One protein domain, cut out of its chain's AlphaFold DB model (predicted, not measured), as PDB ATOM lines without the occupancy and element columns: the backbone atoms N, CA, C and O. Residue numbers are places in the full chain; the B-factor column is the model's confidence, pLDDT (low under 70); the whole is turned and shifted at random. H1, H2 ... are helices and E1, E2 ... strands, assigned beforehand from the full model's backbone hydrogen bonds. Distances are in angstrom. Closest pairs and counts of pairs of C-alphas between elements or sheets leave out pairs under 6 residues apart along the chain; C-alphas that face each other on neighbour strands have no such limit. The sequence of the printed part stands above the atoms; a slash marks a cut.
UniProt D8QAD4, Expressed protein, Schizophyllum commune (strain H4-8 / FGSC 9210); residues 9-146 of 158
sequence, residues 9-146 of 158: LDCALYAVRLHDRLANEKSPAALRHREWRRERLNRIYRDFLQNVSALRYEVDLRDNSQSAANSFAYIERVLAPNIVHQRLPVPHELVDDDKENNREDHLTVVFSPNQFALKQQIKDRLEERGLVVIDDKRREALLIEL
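AT A GLANCE: This is residues 9 to 146 of the 158 residues of the protein "Expressed protein" of Schizophyllum commune (strain H4-8 / FGSC 9210) (UniProt D8QAD4). A small four-stranded sheet has helices H4 and H5 over one face and no named helix over the other; H4 reaches past the sheet to an arm of helices H1 and H3, with short H2 at its far end. Residues 95 to 100 stick out. The printed part has 138 residues, with named elements in the order H1 H2 H3 E1 H4 E2 H5 E3 E4; the sheet, E1 E2 E4 E3, is mixed, the class mixed helices and strands. It is only just compact, close to loose, with radius of gyration of the C-alphas 17.0 A and spans of 55 by 36 by 23 A.

IN THESE COORDINATES: The strands are E1, residues 58 to 60, 6.6 A; E2, 106 to 110, 12.8 A; E3, 132 to 136, 12.8 A; and E4, 141 to 145, ending at C-alpha (28.124, 11.345, -28.908). H4, residues 68 to 87, 27.3 A, has a kink of 26 degrees near residue 78. H5 is residues 116 to 128; H1, 9 to 24, begins at C-alpha (40.934, 11.644, -33.769); H2 is 28 to 32; H3, 34 to 49.

HOW THE PARTS SIT: E1 and E2 are parallel, N 59 and O 108 2.8 A apart; E2 and E4 are antiparallel, N 107 and O 144 2.8 A apart; hairpin E3 and E4 has N 134 and O 143 at 2.8 A. H4 is over E2, height over the sheet 9.3 A; H5, on the same face, is over E4 and E3 at 9.6 A. H4, the hub, touches H5, H1 and H3, its closest C-alphas to H1 being Ala 80 and Leu 9, 4.6 A. Every O i to N i+4 pair is within hydrogen-bond range in H1, H2, H3 and H5, and 14 of 16 in H4.

THE WHOLE: The printed part has no cut. The H4 to E2 link is long; pLDDT is under 70 in 26 residues, among them 89 to 103.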
ATOM      1  N   LEU A   9      42.197  12.368 -33.673       84.12
ATOM      2  CA  LEU A   9      40.934  11.644 -33.769       84.12
ATOM      3  C   LEU A   9      41.103  10.297 -34.482       84.12
ATOM      4  O   LEU A   9      40.641   9.281 -33.967       84.12
ATOM      5  N   ASP A  10      41.817  10.255 -35.610       84.50
ATOM      6  CA  ASP A  10      42.098   8.998 -36.316       84.50
ATOM      7  C   ASP A  10      42.838   8.002 -35.422       84.50
ATOM      8  O   ASP A  10      42.531   6.808 -35.407       84.50
ATOM      9  N   CYS A  11      43.774   8.501 -34.618       85.06
ATOM     10  CA  CYS A  11      44.518   7.680 -33.676       85.06
ATOM     11  C   CYS A  11      43.649   7.141 -32.537       85.06
ATOM     12  O   CYS A  11      43.776   5.967 -32.174       85.06
ATOM     13  N   ALA A  12      42.726   7.951 -32.017       85.75
ATOM     14  CA  ALA A  12      41.748   7.523 -31.023       85.75
ATOM     15  C   ALA A  12      40.795   6.454 -31.581       85.75
ATOM     16  O   ALA A  12      40.651   5.383 -30.984       85.75
ATOM     17  N   LEU A  13      40.201   6.692 -32.754       84.81
ATOM     18  CA  LEU A  13      39.299   5.744 -33.415       84.81
ATOM     19  C   LEU A  13      40.017   4.428 -33.748       84.81
ATOM     20  O   LEU A  13      39.480   3.342 -33.512       84.81
ATOM     21  N   TYR A  14      41.254   4.503 -34.245       85.44
ATOM     22  CA  TYR A  14      42.085   3.327 -34.500       85.44
ATOM     23  C   TYR A  14      42.362   2.531 -33.222       85.44
ATOM     24  O   TYR A  14      42.280   1.302 -33.240       85.44
ATOM     25  N   ALA A  15      42.668   3.207 -32.111       85.94
ATOM     26  CA  ALA A  15      42.924   2.557 -30.832       85.94
ATOM     27  C   ALA A  15      41.699   1.780 -30.330       85.94
ATOM     28  O   ALA A  15      41.846   0.628 -29.920       85.94
ATOM     29  N   VAL A  16      40.496   2.357 -30.437       84.50
ATOM     30  CA  VAL A  16      39.246   1.661 -30.086       84.50
ATOM     31  C   VAL A  16      39.040   0.428 -30.965       84.50
ATOM     32  O   VAL A  16      38.927  -0.682 -30.450       84.50
ATOM     33  N   ARG A  17      39.142   0.569 -32.292       83.81
ATOM     34  CA  ARG A  17      39.015  -0.575 -33.215       83.81
ATOM     35  C   ARG A  17      40.046  -1.671 -32.936       83.81
ATOM     36  O   ARG A  17      39.744  -2.862 -33.028       83.81
ATOM     37  N   LEU A  18      41.285  -1.292 -32.623       84.81
ATOM     38  CA  LEU A  18      42.354  -2.238 -32.309       84.81
ATOM     39  C   LEU A  18      42.070  -2.994 -31.006       84.81
ATOM     40  O   LEU A  18      42.336  -4.197 -30.935       84.81
ATOM     41  N   HIS A  19      41.525  -2.310 -30.003       85.69
ATOM     42  CA  HIS A  19      41.087  -2.914 -28.751       85.69
ATOM     43  C   HIS A  19      39.960  -3.928 -28.975       85.69
ATOM     44  O   HIS A  19      40.082  -5.074 -28.536       85.69
ATOM     45  N   ASP A  20      38.928  -3.565 -29.733       82.50
ATOM     46  CA  ASP A  20      37.783  -4.448 -29.990       82.50
ATOM     47  C   ASP A  20      38.192  -5.686 -30.790       82.50
ATOM     48  O   ASP A  20      37.786  -6.810 -30.481       82.50
ATOM     49  N   ARG A  21      39.096  -5.517 -31.765       82.75
ATOM     50  CA  ARG A  21      39.726  -6.652 -32.449       82.75
ATOM     51  C   ARG A  21      40.490  -7.528 -31.461       82.75
ATOM     52  O   ARG A  21      40.293  -8.734 -31.455       82.75
ATOM     53  N   LEU A  22      41.330  -6.967 -30.591       81.94
ATOM     54  CA  LEU A  22      42.073  -7.753 -29.593       81.94
ATOM     55  C   LEU A  22      41.162  -8.533 -28.629       81.94
ATOM     56  O   LEU A  22      41.543  -9.626 -28.190       81.94
ATOM     57  N   ALA A  23      39.987  -7.992 -28.302       80.19
ATOM     58  CA  ALA A  23      38.996  -8.649 -27.458       80.19
ATOM     59  C   ALA A  23      38.334  -9.844 -28.163       80.19
ATOM     60  O   ALA A  23      38.203 -10.913 -27.565       80.19
ATOM     61  N   ASN A  24      37.985  -9.694 -29.443       80.44
ATOM     62  CA  ASN A  24      37.185 -10.674 -30.185       80.44
ATOM     63  C   ASN A  24      38.004 -11.676 -31.021       80.44
ATOM     64  O   ASN A  24      37.498 -12.727 -31.416       80.44
ATOM     65  N   GLU A  25      39.274 -11.383 -31.283       76.94
ATOM     66  CA  GLU A  25      40.129 -12.159 -32.176       76.94
ATOM     67  C   GLU A  25      40.571 -13.501 -31.574       76.94
ATOM     68  O   GLU A  25      41.223 -13.566 -30.523       76.94
ATOM     69  N   LYS A  26      40.281 -14.581 -32.309       76.94
ATOM     70  CA  LYS A  26      40.611 -15.969 -31.943       76.94
ATOM     71  C   LYS A  26      41.512 -16.672 -32.963       76.94
ATOM     72  O   LYS A  26      41.866 -17.831 -32.754       76.94
ATOM     73  N   SER A  27      41.888 -16.012 -34.064       79.06
ATOM     74  CA  SER A  27      42.672 -16.666 -35.112       79.06
ATOM     75  C   SER A  27      44.131 -16.910 -34.673       79.06
ATOM     76  O   SER A  27      44.763 -16.026 -34.085       79.06
ATOM     77  N   PRO A  28      44.730 -18.079 -34.982       74.06
ATOM     78  CA  PRO A  28      46.104 -18.396 -34.578       74.06
ATOM     79  C   PRO A  28      47.149 -17.412 -35.117       74.06
ATOM     80  O   PRO A  28      48.130 -17.101 -34.443       74.06
ATOM     81  N   ALA A  29      46.935 -16.892 -36.329       73.94
ATOM     82  CA  ALA A  29      47.815 -15.894 -36.923       73.94
ATOM     83  C   ALA A  29      47.800 -14.593 -36.116       73.94
ATOM     84  O   ALA A  29      48.860 -14.053 -35.809       73.94
ATOM     85  N   ALA A  30      46.623 -14.123 -35.711       69.94
ATOM     86  CA  ALA A  30      46.495 -12.897 -34.947       69.94
ATOM     87  C   ALA A  30      46.970 -13.028 -33.493       69.94
ATOM     88  O   ALA A  30      47.488 -12.056 -32.941       69.94
ATOM     89  N   LEU A  31      46.891 -14.226 -32.899       75.06
ATOM     90  CA  LEU A  31      47.476 -14.500 -31.582       75.06
ATOM     91  C   LEU A  31      48.993 -14.261 -31.562       75.06
ATOM     92  O   LEU A  31      49.498 -13.711 -30.586       75.06
ATOM     93  N   ARG A  32      49.707 -14.561 -32.659       79.62
ATOM     94  CA  ARG A  32      51.154 -14.286 -32.785       79.62
ATOM     95  C   ARG A  32      51.495 -12.793 -32.749       79.62
ATOM     96  O   ARG A  32      52.576 -12.431 -32.309       79.62
ATOM     97  N   HIS A  33      50.573 -11.928 -33.174       81.38
ATOM     98  CA  HIS A  33      50.750 -10.469 -33.168       81.38
ATOM     99  C   HIS A  33      50.049  -9.781 -31.989       81.38
ATOM    100  O   HIS A  33      50.065  -8.552 -31.898       81.38
ATOM    101  N   ARG A  34      49.415 -10.545 -31.092       80.44
ATOM    102  CA  ARG A  34      48.597 -10.016 -29.993       80.44
ATOM    103  C   ARG A  34      49.410  -9.130 -29.056       80.44
ATOM    104  O   ARG A  34      48.939  -8.061 -28.682       80.44
ATOM    105  N   GLU A  35      50.623  -9.555 -28.715       82.44
ATOM    106  CA  GLU A  35      51.523  -8.805 -27.836       82.44
ATOM    107  C   GLU A  35      51.954  -7.478 -28.468       82.44
ATOM    108  O   GLU A  35      51.751  -6.428 -27.869       82.44
ATOM    109  N   TRP A  36      52.412  -7.499 -29.723       83.75
ATOM    110  CA  TRP A  36      52.782  -6.286 -30.459       83.75
ATOM    111  C   TRP A  36      51.612  -5.298 -30.611       83.75
ATOM    112  O   TRP A  36      51.777  -4.093 -30.414       83.75
ATOM    113  N   ARG A  37      50.404  -5.788 -30.921       82.31
ATOM    114  CA  ARG A  37      49.196  -4.948 -31.018       82.31
ATOM    115  C   ARG A  37      48.807  -4.351 -29.667       82.31
ATOM    116  O   ARG A  37      48.442  -3.182 -29.615       82.31
ATOM    117  N   ARG A  38      48.917  -5.125 -28.583       82.81
ATOM    118  CA  ARG A  38      48.685  -4.638 -27.216       82.81
ATOM    119  C   ARG A  38      49.707  -3.574 -26.829       82.81
ATOM    120  O   ARG A  38      49.333  -2.551 -26.275       82.81
ATOM    121  N   GLU A  39      50.978  -3.781 -27.152       83.75
ATOM    122  CA  GLU A  39      52.022  -2.795 -26.887       83.75
ATOM    123  C   GLU A  39      51.768  -1.498 -27.663       83.75
ATOM    124  O   GLU A  39      51.871  -0.409 -27.102       83.75
ATOM    125  N   ARG A  40      51.356  -1.601 -28.932       83.69
ATOM    126  CA  ARG A  40      50.969  -0.443 -29.745       83.69
ATOM    127  C   ARG A  40      49.766   0.298 -29.158       83.69
ATOM    128  O   ARG A  40      49.816   1.520 -29.071       83.69
ATOM    129  N   LEU A  41      48.735  -0.426 -28.719       83.75
ATOM    130  CA  LEU A  41      47.580   0.153 -28.030       83.75
ATOM    131  C   LEU A  41      48.008   0.891 -26.752       83.75
ATOM    132  O   LEU A  41      47.619   2.034 -26.548       83.75
ATOM    133  N   ASN A  42      48.872   0.277 -25.941       83.00
ATOM    134  CA  ASN A  42      49.391   0.874 -24.711       83.00
ATOM    135  C   ASN A  42      50.203   2.150 -24.970       83.00
ATOM    136  O   ASN A  42      50.149   3.069 -24.158       83.00
ATOM    137  N   ARG A  43      50.959   2.225 -26.073       83.44
ATOM    138  CA  ARG A  43      51.678   3.451 -26.455       83.44
ATOM    139  C   ARG A  43      50.704   4.581 -26.772       83.44
ATOM    140  O   ARG A  43      50.785   5.615 -26.124       83.44
ATOM    141  N   ILE A  44      49.741   4.332 -27.665       83.06
ATOM    142  CA  ILE A  44      48.703   5.317 -28.012       83.06
ATOM    143  C   ILE A  44      47.980   5.781 -26.742       83.06
ATOM    144  O   ILE A  44      47.793   6.971 -26.515       83.06
ATOM    145  N   TYR A  45      47.638   4.837 -25.868       80.69
ATOM    146  CA  TYR A  45      46.982   5.135 -24.606       80.69
ATOM    147  C   TYR A  45      47.805   6.063 -23.701       80.69
ATOM    148  O   TYR A  45      47.271   7.037 -23.179       80.69
ATOM    149  N   ARG A  46      49.110   5.808 -23.536       80.69
ATOM    150  CA  ARG A  46      49.999   6.674 -22.740       80.69
ATOM    151  C   ARG A  46      50.111   8.081 -23.319       80.69
ATOM    152  O   ARG A  46      50.148   9.032 -22.541       80.69
ATOM    153  N   ASP A  47      50.140   8.208 -24.641       82.31
ATOM    154  CA  ASP A  47      50.217   9.509 -25.311       82.31
ATOM    155  C   ASP A  47      48.960  10.351 -25.018       82.31
ATOM    156  O   ASP A  47      49.054  11.545 -24.728       82.31
ATOM    157  N   PHE A  48      47.781   9.718 -24.979       78.69
ATOM    158  CA  PHE A  48      46.536  10.385 -24.586       78.69
ATOM    159  C   PHE A  48      46.403  10.601 -23.072       78.69
ATOM    160  O   PHE A  48      45.876  11.631 -22.652       78.69
ATOM    161  N   LEU A  49      46.913   9.687 -22.239       70.75
ATOM    162  CA  LEU A  49      46.854   9.798 -20.777       70.75
ATOM    163  C   LEU A  49      47.568  11.032 -20.226       70.75
ATOM    164  O   LEU A  49      47.094  11.621 -19.257       70.75
ATOM    165  N   GLN A  50      48.677  11.449 -20.846       69.69
ATOM    166  CA  GLN A  50      49.389  12.673 -20.452       69.69
ATOM    167  C   GLN A  50      48.490  13.921 -20.517       69.69
ATOM    168  O   GLN A  50      48.786  14.927 -19.878       69.69
ATOM    169  N   ASN A  51      47.370  13.840 -21.243       64.62
ATOM    170  CA  ASN A  51      46.411  14.919 -21.434       64.62
ATOM    171  C   ASN A  51      45.088  14.719 -20.662       64.62
ATOM    172  O   ASN A  51      44.171  15.522 -20.819       64.62
ATOM    173  N   VAL A  52      44.961  13.695 -19.804       61.97
ATOM    174  CA  VAL A  52      43.686  13.361 -19.124       61.97
ATOM    175  C   VAL A  52      43.234  14.415 -18.115       61.97
ATOM    176  O   VAL A  52      42.039  14.645 -17.957       61.97
ATOM    177  N   SER A  53      44.154  15.144 -17.482       59.00
ATOM    178  CA  SER A  53      43.790  16.286 -16.628       59.00
ATOM    179  C   SER A  53      43.197  17.470 -17.404       59.00
ATOM    180  O   SER A  53      42.737  18.427 -16.789       59.00
ATOM    181  N   ALA A  54      43.231  17.427 -18.739       64.19
ATOM    182  CA  ALA A  54      42.701  18.447 -19.633       64.19
ATOM    183  C   ALA A  54      41.473  17.968 -20.427       64.19
ATOM    184  O   ALA A  54      41.124  18.618 -21.415       64.19
ATOM    185  N   LEU A  55      40.824  16.862 -20.025       73.19
ATOM    186  CA  LEU A  55      39.564  16.432 -20.637       73.19
ATOM    187  C   LEU A  55      38.536  17.565 -20.559       73.19
ATOM    188  O   LEU A  55      38.345  18.198 -19.519       73.19
ATOM    189  N   ARG A  56      37.906  17.840 -21.698       77.81
ATOM    190  CA  ARG A  56      36.845  18.834 -21.846       77.81
ATOM    191  C   ARG A  56      35.671  18.158 -22.520       77.81
ATOM    192  O   ARG A  56      35.853  17.558 -23.576       77.81
ATOM    193  N   TYR A  57      34.499  18.315 -21.928       81.56
ATOM    194  CA  TYR A  57      33.231  17.828 -22.468       81.56
ATOM    195  C   TYR A  57      32.372  18.963 -23.036       81.56
ATOM    196  O   TYR A  57      31.285  18.739 -23.560       81.56
ATOM    197  N   GLU A  58      32.911  20.186 -23.029       85.25
ATOM    198  CA  GLU A  58      32.326  21.346 -23.684       85.25
ATOM    199  C   GLU A  58      33.397  22.127 -24.462       85.25
ATOM    200  O   GLU A  58      34.507  22.371 -23.974       85.25
ATOM    201  N   VAL A  59      33.060  22.518 -25.690       85.81
ATOM    202  CA  VAL A  59      33.859  23.362 -26.581       85.81
ATOM    203  C   VAL A  59      33.018  24.563 -26.986       85.81
ATOM    204  O   VAL A  59      31.980  24.417 -27.624       85.81
ATOM    205  N   ASP A  60      33.492  25.757 -26.651       86.25
ATOM    206  CA  ASP A  60      32.839  27.010 -27.022       86.25
ATOM    207  C   ASP A  60      33.500  27.616 -28.267       86.25
ATOM    208  O   ASP A  60      34.689  27.947 -28.255       86.25
ATOM    209  N   LEU A  61      32.733  27.753 -29.351       85.12
ATOM    210  CA  LEU A  61      33.161  28.375 -30.606       85.12
ATOM    211  C   LEU A  61      32.497  29.735 -30.862       85.12
ATOM    212  O   LEU A  61      32.684  30.303 -31.943       85.12
ATOM    213  N   ARG A  62      31.761  30.289 -29.887       81.62
ATOM    214  CA  ARG A  62      30.971  31.519 -30.059       81.62
ATOM    215  C   ARG A  62      31.803  32.721 -30.497       81.62
ATOM    216  O   ARG A  62      31.402  33.430 -31.420       81.62
ATOM    217  N   ASP A  63      32.975  32.898 -29.896       73.31
ATOM    218  CA  ASP A  63      33.884  34.017 -30.181       73.31
ATOM    219  C   ASP A  63      34.894  33.713 -31.296       73.31
ATOM    220  O   ASP A  63      35.751  34.536 -31.627       73.31
ATOM    221  N   ASN A  64      34.837  32.514 -31.880       64.50
ATOM    222  CA  ASN A  64      35.916  32.039 -32.721       64.50
ATOM    223  C   ASN A  64      35.712  32.473 -34.181       64.50
ATOM    224  O   ASN A  64      35.010  31.822 -34.952       64.50
ATOM    225  N   SER A  65      36.394  33.546 -34.596       62.06
ATOM    226  CA  SER A  65      36.503  34.002 -36.000       62.06
ATOM    227  C   SER A  65      37.309  33.046 -36.897       62.06
ATOM    228  O   SER A  65      37.743  33.417 -37.989       62.06
ATOM    229  N   GLN A  66      37.601  31.841 -36.409       68.31
ATOM    230  CA  GLN A  66      38.438  30.857 -37.072       68.31
ATOM    231  C   GLN A  66      37.699  30.177 -38.229       68.31
ATOM    232  O   GLN A  66      36.476  30.049 -38.244       68.31
ATOM    233  N   SER A  67      38.469  29.728 -39.220       81.62
ATOM    234  CA  SER A  67      37.938  28.944 -40.332       81.62
ATOM    235  C   SER A  67      37.363  27.611 -39.842       81.62
ATOM    236  O   SER A  67      37.783  27.075 -38.815       81.62
ATOM    237  N   ALA A  68      36.464  27.017 -40.631       81.00
ATOM    238  CA  ALA A  68      35.903  25.701 -40.329       81.00
ATOM    239  C   ALA A  68      36.966  24.612 -40.136       81.00
ATOM    240  O   ALA A  68      36.804  23.741 -39.288       81.00
ATOM    241  N   ALA A  69      38.080  24.688 -40.870       82.69
ATOM    242  CA  ALA A  69      39.186  23.750 -40.723       82.69
ATOM    243  C   ALA A  69      39.855  23.841 -39.343       82.69
ATOM    244  O   ALA A  69      40.131  22.812 -38.734       82.69
ATOM    245  N   ASN A  70      40.060  25.054 -38.828       85.50
ATOM    246  CA  ASN A  70      40.686  25.260 -37.523       85.50
ATOM    247  C   ASN A  70      39.749  24.849 -36.384       85.50
ATOM    248  O   ASN A  70      40.179  24.165 -35.457       85.50
ATOM    249  N   SER A  71      38.465  25.206 -36.481       86.00
ATOM    250  CA  SER A  71      37.451  24.783 -35.510       86.00
ATOM    251  C   SER A  71      37.307  23.262 -35.481       86.00
ATOM    252  O   SER A  71      37.245  22.675 -34.406       86.00
ATOM    253  N   PHE A  72      37.329  22.611 -36.647       85.31
ATOM    254  CA  PHE A  72      37.299  21.154 -36.739       85.31
ATOM    255  C   PHE A  72      38.541  20.513 -36.109       85.31
ATOM    256  O   PHE A  72      38.397  19.659 -35.243       85.31
ATOM    257  N   ALA A  73      39.748  20.975 -36.451       85.88
ATOM    258  CA  ALA A  73      40.986  20.461 -35.859       85.88
ATOM    259  C   ALA A  73      41.022  20.642 -34.330       85.88
ATOM    260  O   ALA A  73      41.536  19.792 -33.601       85.88
ATOM    261  N   TYR A  74      40.455  21.741 -33.826       87.12
ATOM    262  CA  TYR A  74      40.315  21.963 -32.390       87.12
ATOM    263  C   TYR A  74      39.363  20.952 -31.742       87.12
ATOM    264  O   TYR A  74      39.711  20.366 -30.716       87.12
ATOM    265  N   ILE A  75      38.203  20.706 -32.357       87.19
ATOM    266  CA  ILE A  75      37.257  19.684 -31.895       87.19
ATOM    267  C   ILE A  75      37.915  18.304 -31.915       87.19
ATOM    268  O   ILE A  75      37.843  17.618 -30.905       87.19
ATOM    269  N   GLU A  76      38.603  17.910 -32.993       86.75
ATOM    270  CA  GLU A  76      39.293  16.611 -33.083       86.75
ATOM    271  C   GLU A  76      40.273  16.405 -31.925       86.75
ATOM    272  O   GLU A  76      40.269  15.356 -31.278       86.75
ATOM    273  N   ARG A  77      41.073  17.431 -31.623       85.88
ATOM    274  CA  ARG A  77      42.053  17.396 -30.536       85.88
ATOM    275  C   ARG A  77      41.405  17.250 -29.158       85.88
ATOM    276  O   ARG A  77      41.986  16.625 -28.276       85.88
ATOM    277  N   VAL A  78      40.222  17.832 -28.956       86.31
ATOM    278  CA  VAL A  78      39.455  17.671 -27.712       86.31
ATOM    279  C   VAL A  78      38.747  16.315 -27.679       86.31
ATOM    280  O   VAL A  78      38.721  15.658 -26.645       86.31
ATOM    281  N   LEU A  79      38.207  15.857 -28.803       86.38
ATOM    282  CA  LEU A  79      37.410  14.639 -28.909       86.38
ATOM    283  C   LEU A  79      38.253  13.367 -28.724       86.38
ATOM    284  O   LEU A  79      37.835  12.436 -28.040       86.38
ATOM    285  N   ALA A  80      39.457  13.338 -29.293       87.12
ATOM    286  CA  ALA A  80      40.343  12.178 -29.274       87.12
ATOM    287  C   ALA A  80      40.646  11.615 -27.863       87.12
ATOM    288  O   ALA A  80      40.396  10.426 -27.637       87.12
ATOM    289  N   PRO A  81      41.118  12.414 -26.882       84.50
ATOM    290  CA  PRO A  81      41.364  11.906 -25.533       84.50
ATOM    291  C   PRO A  81      40.071  11.477 -24.822       84.50
ATOM    292  O   PRO A  81      40.108  10.523 -24.046       84.50
ATOM    293  N   ASN A  82      38.929  12.116 -25.113       82.88
ATOM    294  CA  ASN A  82      37.630  11.730 -24.554       82.88
ATOM    295  C   ASN A  82      37.207  10.327 -25.015       82.88
ATOM    296  O   ASN A  82      36.858   9.487 -24.183       82.88
ATOM    297  N   ILE A  83      37.318  10.041 -26.317       84.31
ATOM    298  CA  ILE A  83      37.025   8.716 -26.893       84.31
ATOM    299  C   ILE A  83      37.907   7.644 -26.247       84.31
ATOM    300  O   ILE A  83      37.412   6.611 -25.792       84.31
ATOM    301  N   VAL A  84      39.215   7.900 -26.168       82.75
ATOM    302  CA  VAL A  84      40.189   6.964 -25.588       82.75
ATOM    303  C   VAL A  84      39.891   6.693 -24.118       82.75
ATOM    304  O   VAL A  84      39.885   5.537 -23.702       82.75
ATOM    305  N   HIS A  85      39.607   7.735 -23.336       79.00
ATOM    306  CA  HIS A  85      39.336   7.600 -21.907       79.00
ATOM    307  C   HIS A  85      38.035   6.836 -21.611       79.00
ATOM    308  O   HIS A  85      37.946   6.128 -20.607       79.00
ATOM    309  N   GLN A  86      37.022   6.958 -22.470       77.38
ATOM    310  CA  GLN A  86      35.732   6.298 -22.261       77.38
ATOM    311  C   GLN A  86      35.683   4.865 -22.754       77.38
ATOM    312  O   GLN A  86      35.071   4.016 -22.104       77.38
ATOM    313  N   ARG A  87      36.278   4.606 -23.921       77.25
ATOM    314  CA  ARG A  87      36.129   3.330 -24.624       77.25
ATOM    315  C   ARG A  87      37.224   2.335 -24.300       77.25
ATOM    316  O   ARG A  87      36.986   1.135 -24.405       77.25
ATOM    317  N   LEU A  88      38.400   2.803 -23.891       75.81
ATOM    318  CA  LEU A  88      39.482   1.910 -23.509       75.81
ATOM    319  C   LEU A  88      39.516   1.731 -21.989       75.81
ATOM    320  O   LEU A  88      39.412   2.712 -21.246       75.81
ATOM    321  N   PRO A  89      39.671   0.491 -21.497       67.94
ATOM    322  CA  PRO A  89      39.873   0.258 -20.079       67.94
ATOM    323  C   PRO A  89      41.157   0.966 -19.647       67.94
ATOM    324  O   PRO A  89      42.225   0.737 -20.218       67.94
ATOM    325  N   VAL A  90      41.050   1.828 -18.632       64.62
ATOM    326  CA  VAL A  90      42.228   2.427 -18.004       64.62
ATOM    327  C   VAL A  90      43.032   1.280 -17.389       64.62
ATOM    328  O   VAL A  90      42.474   0.528 -16.586       64.62
ATOM    329  N   PRO A  91      44.310   1.084 -17.757       60.47
ATOM    330  CA  PRO A  91      45.169   0.127 -17.087       60.47
ATOM    331  C   PRO A  91      45.161   0.439 -15.591       60.47
ATOM    332  O   PRO A  91      45.434   1.574 -15.207       60.47
ATOM    333  N   HIS A  92      44.861  -0.559 -14.755       55.47
ATOM    334  CA  HIS A  92      44.823  -0.404 -13.295       55.47
ATOM    335  C   HIS A  92      46.107   0.208 -12.713       55.47
ATOM    336  O   HIS A  92      46.061   0.849 -11.675       55.47
ATOM    337  N   GLU A  93      47.236   0.068 -13.409       56.06
ATOM    338  CA  GLU A  93      48.530   0.659 -13.045       56.06
ATOM    339  C   GLU A  93      48.571   2.199 -13.138       56.06
ATOM    340  O   GLU A  93      49.573   2.801 -12.766       56.06
ATOM    341  N   LEU A  94      47.522   2.838 -13.670       54.19
ATOM    342  CA  LEU A  94      47.472   4.273 -13.979       54.19
ATOM    343  C   LEU A  94      46.255   4.983 -13.353       54.19
ATOM    344  O   LEU A  94      45.991   6.137 -13.686       54.19
ATOM    345  N   VAL A  95      45.511   4.310 -12.468       54.38
ATOM    346  CA  VAL A  95      44.346   4.871 -11.764       54.38
ATOM    347  C   VAL A  95      44.755   5.247 -10.337       54.38
ATOM    348  O   VAL A  95      45.075   4.367  -9.547       54.38
ATOM    349  N   ASP A  96      44.716   6.540 -10.003       53.34
ATOM    350  CA  ASP A  96      44.573   6.972  -8.606       53.34
ATOM    351  C   ASP A  96      43.109   6.727  -8.201       53.34
ATOM    352  O   ASP A  96      42.198   7.261  -8.840       53.34
ATOM    353  N   ASP A  97      42.892   5.908  -7.169       50.22
ATOM    354  CA  ASP A  97      41.600   5.327  -6.740       50.22
ATOM    355  C   ASP A  97      40.482   6.344  -6.395       50.22
ATOM    356  O   ASP A  97      39.329   5.957  -6.224       50.22
ATOM    357  N   ASP A  98      40.773   7.647  -6.332       46.25
ATOM    358  CA  ASP A  98      39.893   8.642  -5.696       46.25
ATOM    359  C   ASP A  98      39.152   9.604  -6.645       46.25
ATOM    360  O   ASP A  98      38.468  10.523  -6.184       46.25
ATOM    361  N   LYS A  99      39.239   9.443  -7.970       48.91
ATOM    362  CA  LYS A  99      38.470  10.293  -8.900       48.91
ATOM    363  C   LYS A  99      37.272   9.544  -9.453       48.91
ATOM    364  O   LYS A  99      37.381   8.787 -10.414       48.91
ATOM    365  N   GLU A 100      36.123   9.804  -8.837       46.72
ATOM    366  CA  GLU A 100      34.799   9.489  -9.362       46.72
ATOM    367  C   GLU A 100      34.747   9.946 -10.831       46.72
ATOM    368  O   GLU A 100      34.763  11.137 -11.151       46.72
ATOM    369  N   ASN A 101      34.849   8.968 -11.730       50.81
ATOM    370  CA  ASN A 101      35.006   9.162 -13.163       50.81
ATOM    371  C   ASN A 101      33.702   9.737 -13.724       50.81
ATOM    372  O   ASN A 101      32.826   8.987 -14.156       50.81
ATOM    373  N   ASN A 102      33.580  11.062 -13.719       54.91
ATOM    374  CA  ASN A 102      32.501  11.785 -14.378       54.91
ATOM    375  C   ASN A 102      32.690  11.653 -15.901       54.91
ATOM    376  O   ASN A 102      33.224  12.530 -16.573       54.91
ATOM    377  N   ARG A 103      32.365  10.470 -16.430       64.75
ATOM    378  CA  ARG A 103      32.428  10.150 -17.855       64.75
ATOM    379  C   ARG A 103      31.161  10.689 -18.499       64.75
ATOM    380  O   ARG A 103      30.130  10.029 -18.455       64.75
ATOM    381  N   GLU A 104      31.240  11.876 -19.083       70.44
ATOM    382  CA  GLU A 104      30.164  12.375 -19.942       70.44
ATOM    383  C   GLU A 104      30.247  11.685 -21.296       70.44
ATOM    384  O   GLU A 104      31.218  11.872 -22.009       70.44
ATOM    385  N   ASP A 105      29.245  10.911 -21.686       77.69
ATOM    386  CA  ASP A 105      29.193  10.136 -22.937       77.69
ATOM    387  C   ASP A 105      29.135  10.969 -24.234       77.69
ATOM    388  O   ASP A 105      29.047  10.418 -25.335       77.69
ATOM    389  N   HIS A 106      29.223  12.291 -24.126       81.88
ATOM    390  CA  HIS A 106      29.159  13.220 -25.242       81.88
ATOM    391  C   HIS A 106      30.117  14.406 -25.064       81.88
ATOM    392  O   HIS A 106      30.535  14.751 -23.961       81.88
ATOM    393  N   LEU A 107      30.457  15.045 -26.182       86.12
ATOM    394  CA  LEU A 107      31.111  16.348 -26.251       86.12
ATOM    395  C   LEU A 107      30.093  17.378 -26.744       86.12
ATOM    396  O   LEU A 107      29.572  17.265 -27.853       86.12
ATOM    397  N   THR A 108      29.844  18.415 -25.954       87.75
ATOM    398  CA  THR A 108      29.016  19.552 -26.361       87.75
ATOM    399  C   THR A 108      29.868  20.583 -27.098       87.75
ATOM    400  O   THR A 108      30.884  21.038 -26.584       87.75
ATOM    401  N   VAL A 109      29.457  21.000 -28.291       86.81
ATOM    402  CA  VAL A 109      30.092  22.075 -29.064       86.81
ATOM    403  C   VAL A 109      29.092  23.210 -29.241       86.81
ATOM    404  O   VAL A 109      28.086  23.055 -29.927       86.81
ATOM    405  N   VAL A 110      29.358  24.356 -28.625       89.25
ATOM    406  CA  VAL A 110      28.471  25.525 -28.623       89.25
ATOM    407  C   VAL A 110      28.879  26.489 -29.733       89.25
ATOM    408  O   VAL A 110      30.058  26.811 -29.886       89.25
ATOM    409  N   PHE A 111      27.899  26.969 -30.497       85.88
ATOM    410  CA  PHE A 111      28.095  27.916 -31.594       85.88
ATOM    411  C   PHE A 111      27.417  29.249 -31.291       85.88
ATOM    412  O   PHE A 111      26.493  29.324 -30.485       85.88
ATOM    413  N   SER A 112      27.857  30.308 -31.969       84.88
ATOM    414  CA  SER A 112      27.099  31.560 -32.001       84.88
ATOM    415  C   SER A 112      25.862  31.426 -32.906       84.88
ATOM    416  O   SER A 112      25.930  30.730 -33.926       84.88
ATOM    417  N   PRO A 113      24.762  32.157 -32.630       79.94
ATOM    418  CA  PRO A 113      23.514  32.055 -33.396       79.94
ATOM    419  C   PRO A 113      23.678  32.311 -34.902       79.94
ATOM    420  O   PRO A 113      22.925  31.811 -35.736       79.94
ATOM    421  N   ASN A 114      24.681  33.107 -35.277       83.19
ATOM    422  CA  ASN A 114      24.988  33.473 -36.659       83.19
ATOM    423  C   ASN A 114      25.942  32.492 -37.373       83.19
ATOM    424  O   ASN A 114      26.214  32.668 -38.559       83.19
ATOM    425  N   GLN A 115      26.434  31.450 -36.698       84.12
ATOM    426  CA  GLN A 115      27.405  30.485 -37.230       84.12
ATOM    427  C   GLN A 115      26.747  29.219 -37.814       84.12
ATOM    428  O   GLN A 115      27.346  28.145 -37.817       84.12
ATOM    429  N   PHE A 116      25.531  29.320 -38.362       83.25
ATOM    430  CA  PHE A 116      24.794  28.165 -38.900       83.25
ATOM    431  C   PHE A 116      25.580  27.377 -39.964       83.25
ATOM    432  O   PHE A 116      25.654  26.152 -39.907       83.25
ATOM    433  N   ALA A 117      26.220  28.074 -40.909       86.56
ATOM    434  CA  ALA A 117      27.000  27.427 -41.967       86.56
ATOM    435  C   ALA A 117      28.220  26.667 -41.415       86.56
ATOM    436  O   ALA A 117      28.526  25.570 -41.876       86.56
ATOM    437  N   LEU A 118      28.891  27.228 -40.404       86.19
ATOM    438  CA  LEU A 118      30.021  26.589 -39.731       86.19
ATOM    439  C   LEU A 118      29.565  25.346 -38.957       86.19
ATOM    440  O   LEU A 118      30.191  24.295 -39.070       86.19
ATOM    441  N   LYS A 119      28.456  25.462 -38.215       86.75
ATOM    442  CA  LYS A 119      27.838  24.351 -37.483       86.75
ATOM    443  C   LYS A 119      27.542  23.179 -38.416       86.75
ATOM    444  O   LYS A 119      27.936  22.056 -38.115       86.75
ATOM    445  N   GLN A 120      26.913  23.441 -39.563       87.88
ATOM    446  CA  GLN A 120      26.596  22.397 -40.537       87.88
ATOM    447  C   GLN A 120      27.862  21.753 -41.125       87.88
ATOM    448  O   GLN A 120      27.964  20.535 -41.136       87.88
ATOM    449  N   GLN A 121      28.868  22.546 -41.514       89.12
ATOM    450  CA  GLN A 121      30.129  22.009 -42.050       89.12
ATOM    451  C   GLN A 121      30.880  21.121 -41.052       89.12
ATOM    452  O   GLN A 121      31.472  20.115 -41.440       89.12
ATOM    453  N   ILE A 122      30.901  21.505 -39.774       88.12
ATOM    454  CA  ILE A 122      31.531  20.699 -38.724       88.12
ATOM    455  C   ILE A 122      30.734  19.416 -38.497       88.12
ATOM    456  O   ILE A 122      31.340  18.355 -38.389       88.12
ATOM    457  N   LYS A 123      29.401  19.506 -38.461       88.44
ATOM    458  CA  LYS A 123      28.526  18.342 -38.333       88.44
ATOM    459  C   LYS A 123      28.789  17.325 -39.446       88.44
ATOM    460  O   LYS A 123      29.120  16.188 -39.129       88.44
ATOM    461  N   ASP A 124      28.718  17.754 -40.705       89.38
ATOM    462  CA  ASP A 124      28.894  16.874 -41.866       89.38
ATOM    463  C   ASP A 124      30.254  16.156 -41.802       89.38
ATOM    464  O   ASP A 124      30.333  14.940 -41.947       89.38
ATOM    465  N   ARG A 125      31.329  16.884 -41.466       88.94
ATOM    466  CA  ARG A 125      32.677  16.304 -41.335       88.94
ATOM    467  C   ARG A 125      32.825  15.304 -40.193       88.94
ATOM    468  O   ARG A 125      33.625  14.381 -40.295       88.94
ATOM    469  N   LEU A 126      32.137  15.513 -39.075       87.00
ATOM    470  CA  LEU A 126      32.172  14.575 -37.950       87.00
ATOM    471  C   LEU A 126      31.375  13.306 -38.280       87.00
ATOM    472  O   LEU A 126      31.844  12.204 -37.993       87.00
ATOM    473  N   GLU A 127      30.227  13.449 -38.943       86.81
ATOM    474  CA  GLU A 127      29.427  12.320 -39.434       86.81
ATOM    475  C   GLU A 127      30.185  11.512 -40.504       86.81
ATOM    476  O   GLU A 127      30.185  10.284 -40.449       86.81
ATOM    477  N   GLU A 128      30.934  12.165 -41.403       86.94
ATOM    478  CA  GLU A 128      31.841  11.510 -42.365       86.94
ATOM    479  C   GLU A 128      32.921  10.649 -41.685       86.94
ATOM    480  O   GLU A 128      33.387   9.662 -42.255       86.94
ATOM    481  N   ARG A 129      33.318  10.985 -40.452       80.06
ATOM    482  CA  ARG A 129      34.258  10.187 -39.642       80.06
ATOM    483  C   ARG A 129      33.573   9.044 -38.884       80.06
ATOM    484  O   ARG A 129      34.248   8.298 -38.173       80.06
ATOM    485  N   GLY A 130      32.259   8.889 -39.045       81.19
ATOM    486  CA  GLY A 130      31.451   7.861 -38.397       81.19
ATOM    487  C   GLY A 130      31.046   8.200 -36.963       81.19
ATOM    488  O   GLY A 130      30.751   7.285 -36.200       81.19
ATOM    489  N   LEU A 131      31.064   9.477 -36.572       84.31
ATOM    490  CA  LEU A 131      30.576   9.924 -35.265       84.31
ATOM    491  C   LEU A 131      29.079  10.234 -35.322       84.31
ATOM    492  O   LEU A 131      28.572  10.718 -36.333       84.31
ATOM    493  N   VAL A 132      28.379  10.010 -34.211       85.94
ATOM    494  CA  VAL A 132      26.966  10.376 -34.077       85.94
ATOM    495  C   VAL A 132      26.869  11.822 -33.585       85.94
ATOM    496  O   VAL A 132      27.330  12.147 -32.492       85.94
ATOM    497  N   VAL A 133      26.271  12.704 -34.391       86.31
ATOM    498  CA  VAL A 133      26.143  14.136 -34.073       86.31
ATOM    499  C   VAL A 133      24.675  14.545 -33.968       86.31
ATOM    500  O   VAL A 133      23.918  14.535 -34.939       86.31
ATOM    501  N   ILE A 134      24.273  14.974 -32.777       87.50
ATOM    502  CA  ILE A 134      22.917  15.407 -32.445       87.50
ATOM    503  C   ILE A 134      22.871  16.935 -32.392       87.50
ATOM    504  O   ILE A 134      23.710  17.590 -31.780       87.50
ATOM    505  N   ASP A 135      21.864  17.528 -33.029       84.19
ATOM    506  CA  ASP A 135      21.646  18.973 -32.958       84.19
ATOM    507  C   ASP A 135      20.844  19.333 -31.695       84.19
ATOM    508  O   ASP A 135      19.660  18.990 -31.588       84.19
ATOM    509  N   ASP A 136      21.466  20.052 -30.754       81.69
ATOM    510  CA  ASP A 136      20.759  20.647 -29.623       81.69
ATOM    511  C   ASP A 136      20.227  22.035 -29.993       81.69
ATOM    512  O   ASP A 136      20.860  23.083 -29.804       81.69
ATOM    513  N   LYS A 137      18.981  22.029 -30.467       75.31
ATOM    514  CA  LYS A 137      18.223  23.235 -30.819       75.31
ATOM    515  C   LYS A 137      17.968  24.173 -29.634       75.31
ATOM    516  O   LYS A 137      17.608  25.320 -29.869       75.31
ATOM    517  N   ARG A 138      18.090  23.715 -28.380       71.06
ATOM    518  CA  ARG A 138      17.827  24.540 -27.185       71.06
ATOM    519  C   ARG A 138      19.036  25.372 -26.780       71.06
ATOM    520  O   ARG A 138      18.854  26.454 -26.234       71.06
ATOM    521  N   ARG A 139      20.242  24.858 -27.018       64.25
ATOM    522  CA  ARG A 139      21.510  25.488 -26.617       64.25
ATOM    523  C   ARG A 139      22.301  26.079 -27.781       64.25
ATOM    524  O   ARG A 139      23.422  26.520 -27.569       64.25
ATOM    525  N   GLU A 140      21.739  26.055 -28.992       74.62
ATOM    526  CA  GLU A 140      22.462  26.398 -30.226       74.62
ATOM    527  C   GLU A 140      23.783  25.610 -30.350       74.62
ATOM    528  O   GLU A 140      24.800  26.105 -30.831       74.62
ATOM    529  N   ALA A 141      23.757  24.349 -29.913       76.75
ATOM    530  CA  ALA A 141      24.932  23.498 -29.788       76.75
ATOM    531  C   ALA A 141      24.816  22.238 -30.662       76.75
ATOM    532  O   ALA A 141      23.739  21.878 -31.146       76.75
ATOM    533  N   LEU A 142      25.945  21.574 -30.885       76.06
ATOM    534  CA  LEU A 142      26.022  20.191 -31.342       76.06
ATOM    535  C   LEU A 142      26.418  19.320 -30.155       76.06
ATOM    536  O   LEU A 142      27.385  19.620 -29.465       76.06
ATOM    537  N   LEU A 143      25.690  18.238 -29.935       78.06
ATOM    538  CA  LEU A 143      26.070  17.170 -29.022       78.06
ATOM    539  C   LEU A 143      26.700  16.070 -29.869       78.06
ATOM    540  O   LEU A 143      26.037  15.468 -30.708       78.06
ATOM    541  N   ILE A 144      27.993  15.845 -29.698       77.81
ATOM    542  CA  ILE A 144      28.725  14.784 -30.381       77.81
ATOM    543  C   ILE A 144      28.749  13.608 -29.422       77.81
ATOM    544  O   ILE A 144      29.431  13.674 -28.399       77.81
ATOM    545  N   GLU A 145      28.008  12.548 -29.718       76.94
ATOM    546  CA  GLU A 145      28.124  11.345 -28.908       76.94
ATOM    547  C   GLU A 145      29.509  10.728 -29.123       76.94
ATOM    548  O   GLU A 145      30.017  10.614 -30.241       76.94
ATOM    549  N   LEU A 146      30.129  10.294 -28.030       66.88
ATOM    550  CA  LEU A 146      31.429   9.619 -28.038       66.88
ATOM    551  C   LEU A 146      31.272   8.115 -28.332       66.88
ATOM    552  O   LEU A 146      32.182   7.302 -28.131       66.88
TER     553      LEU A 146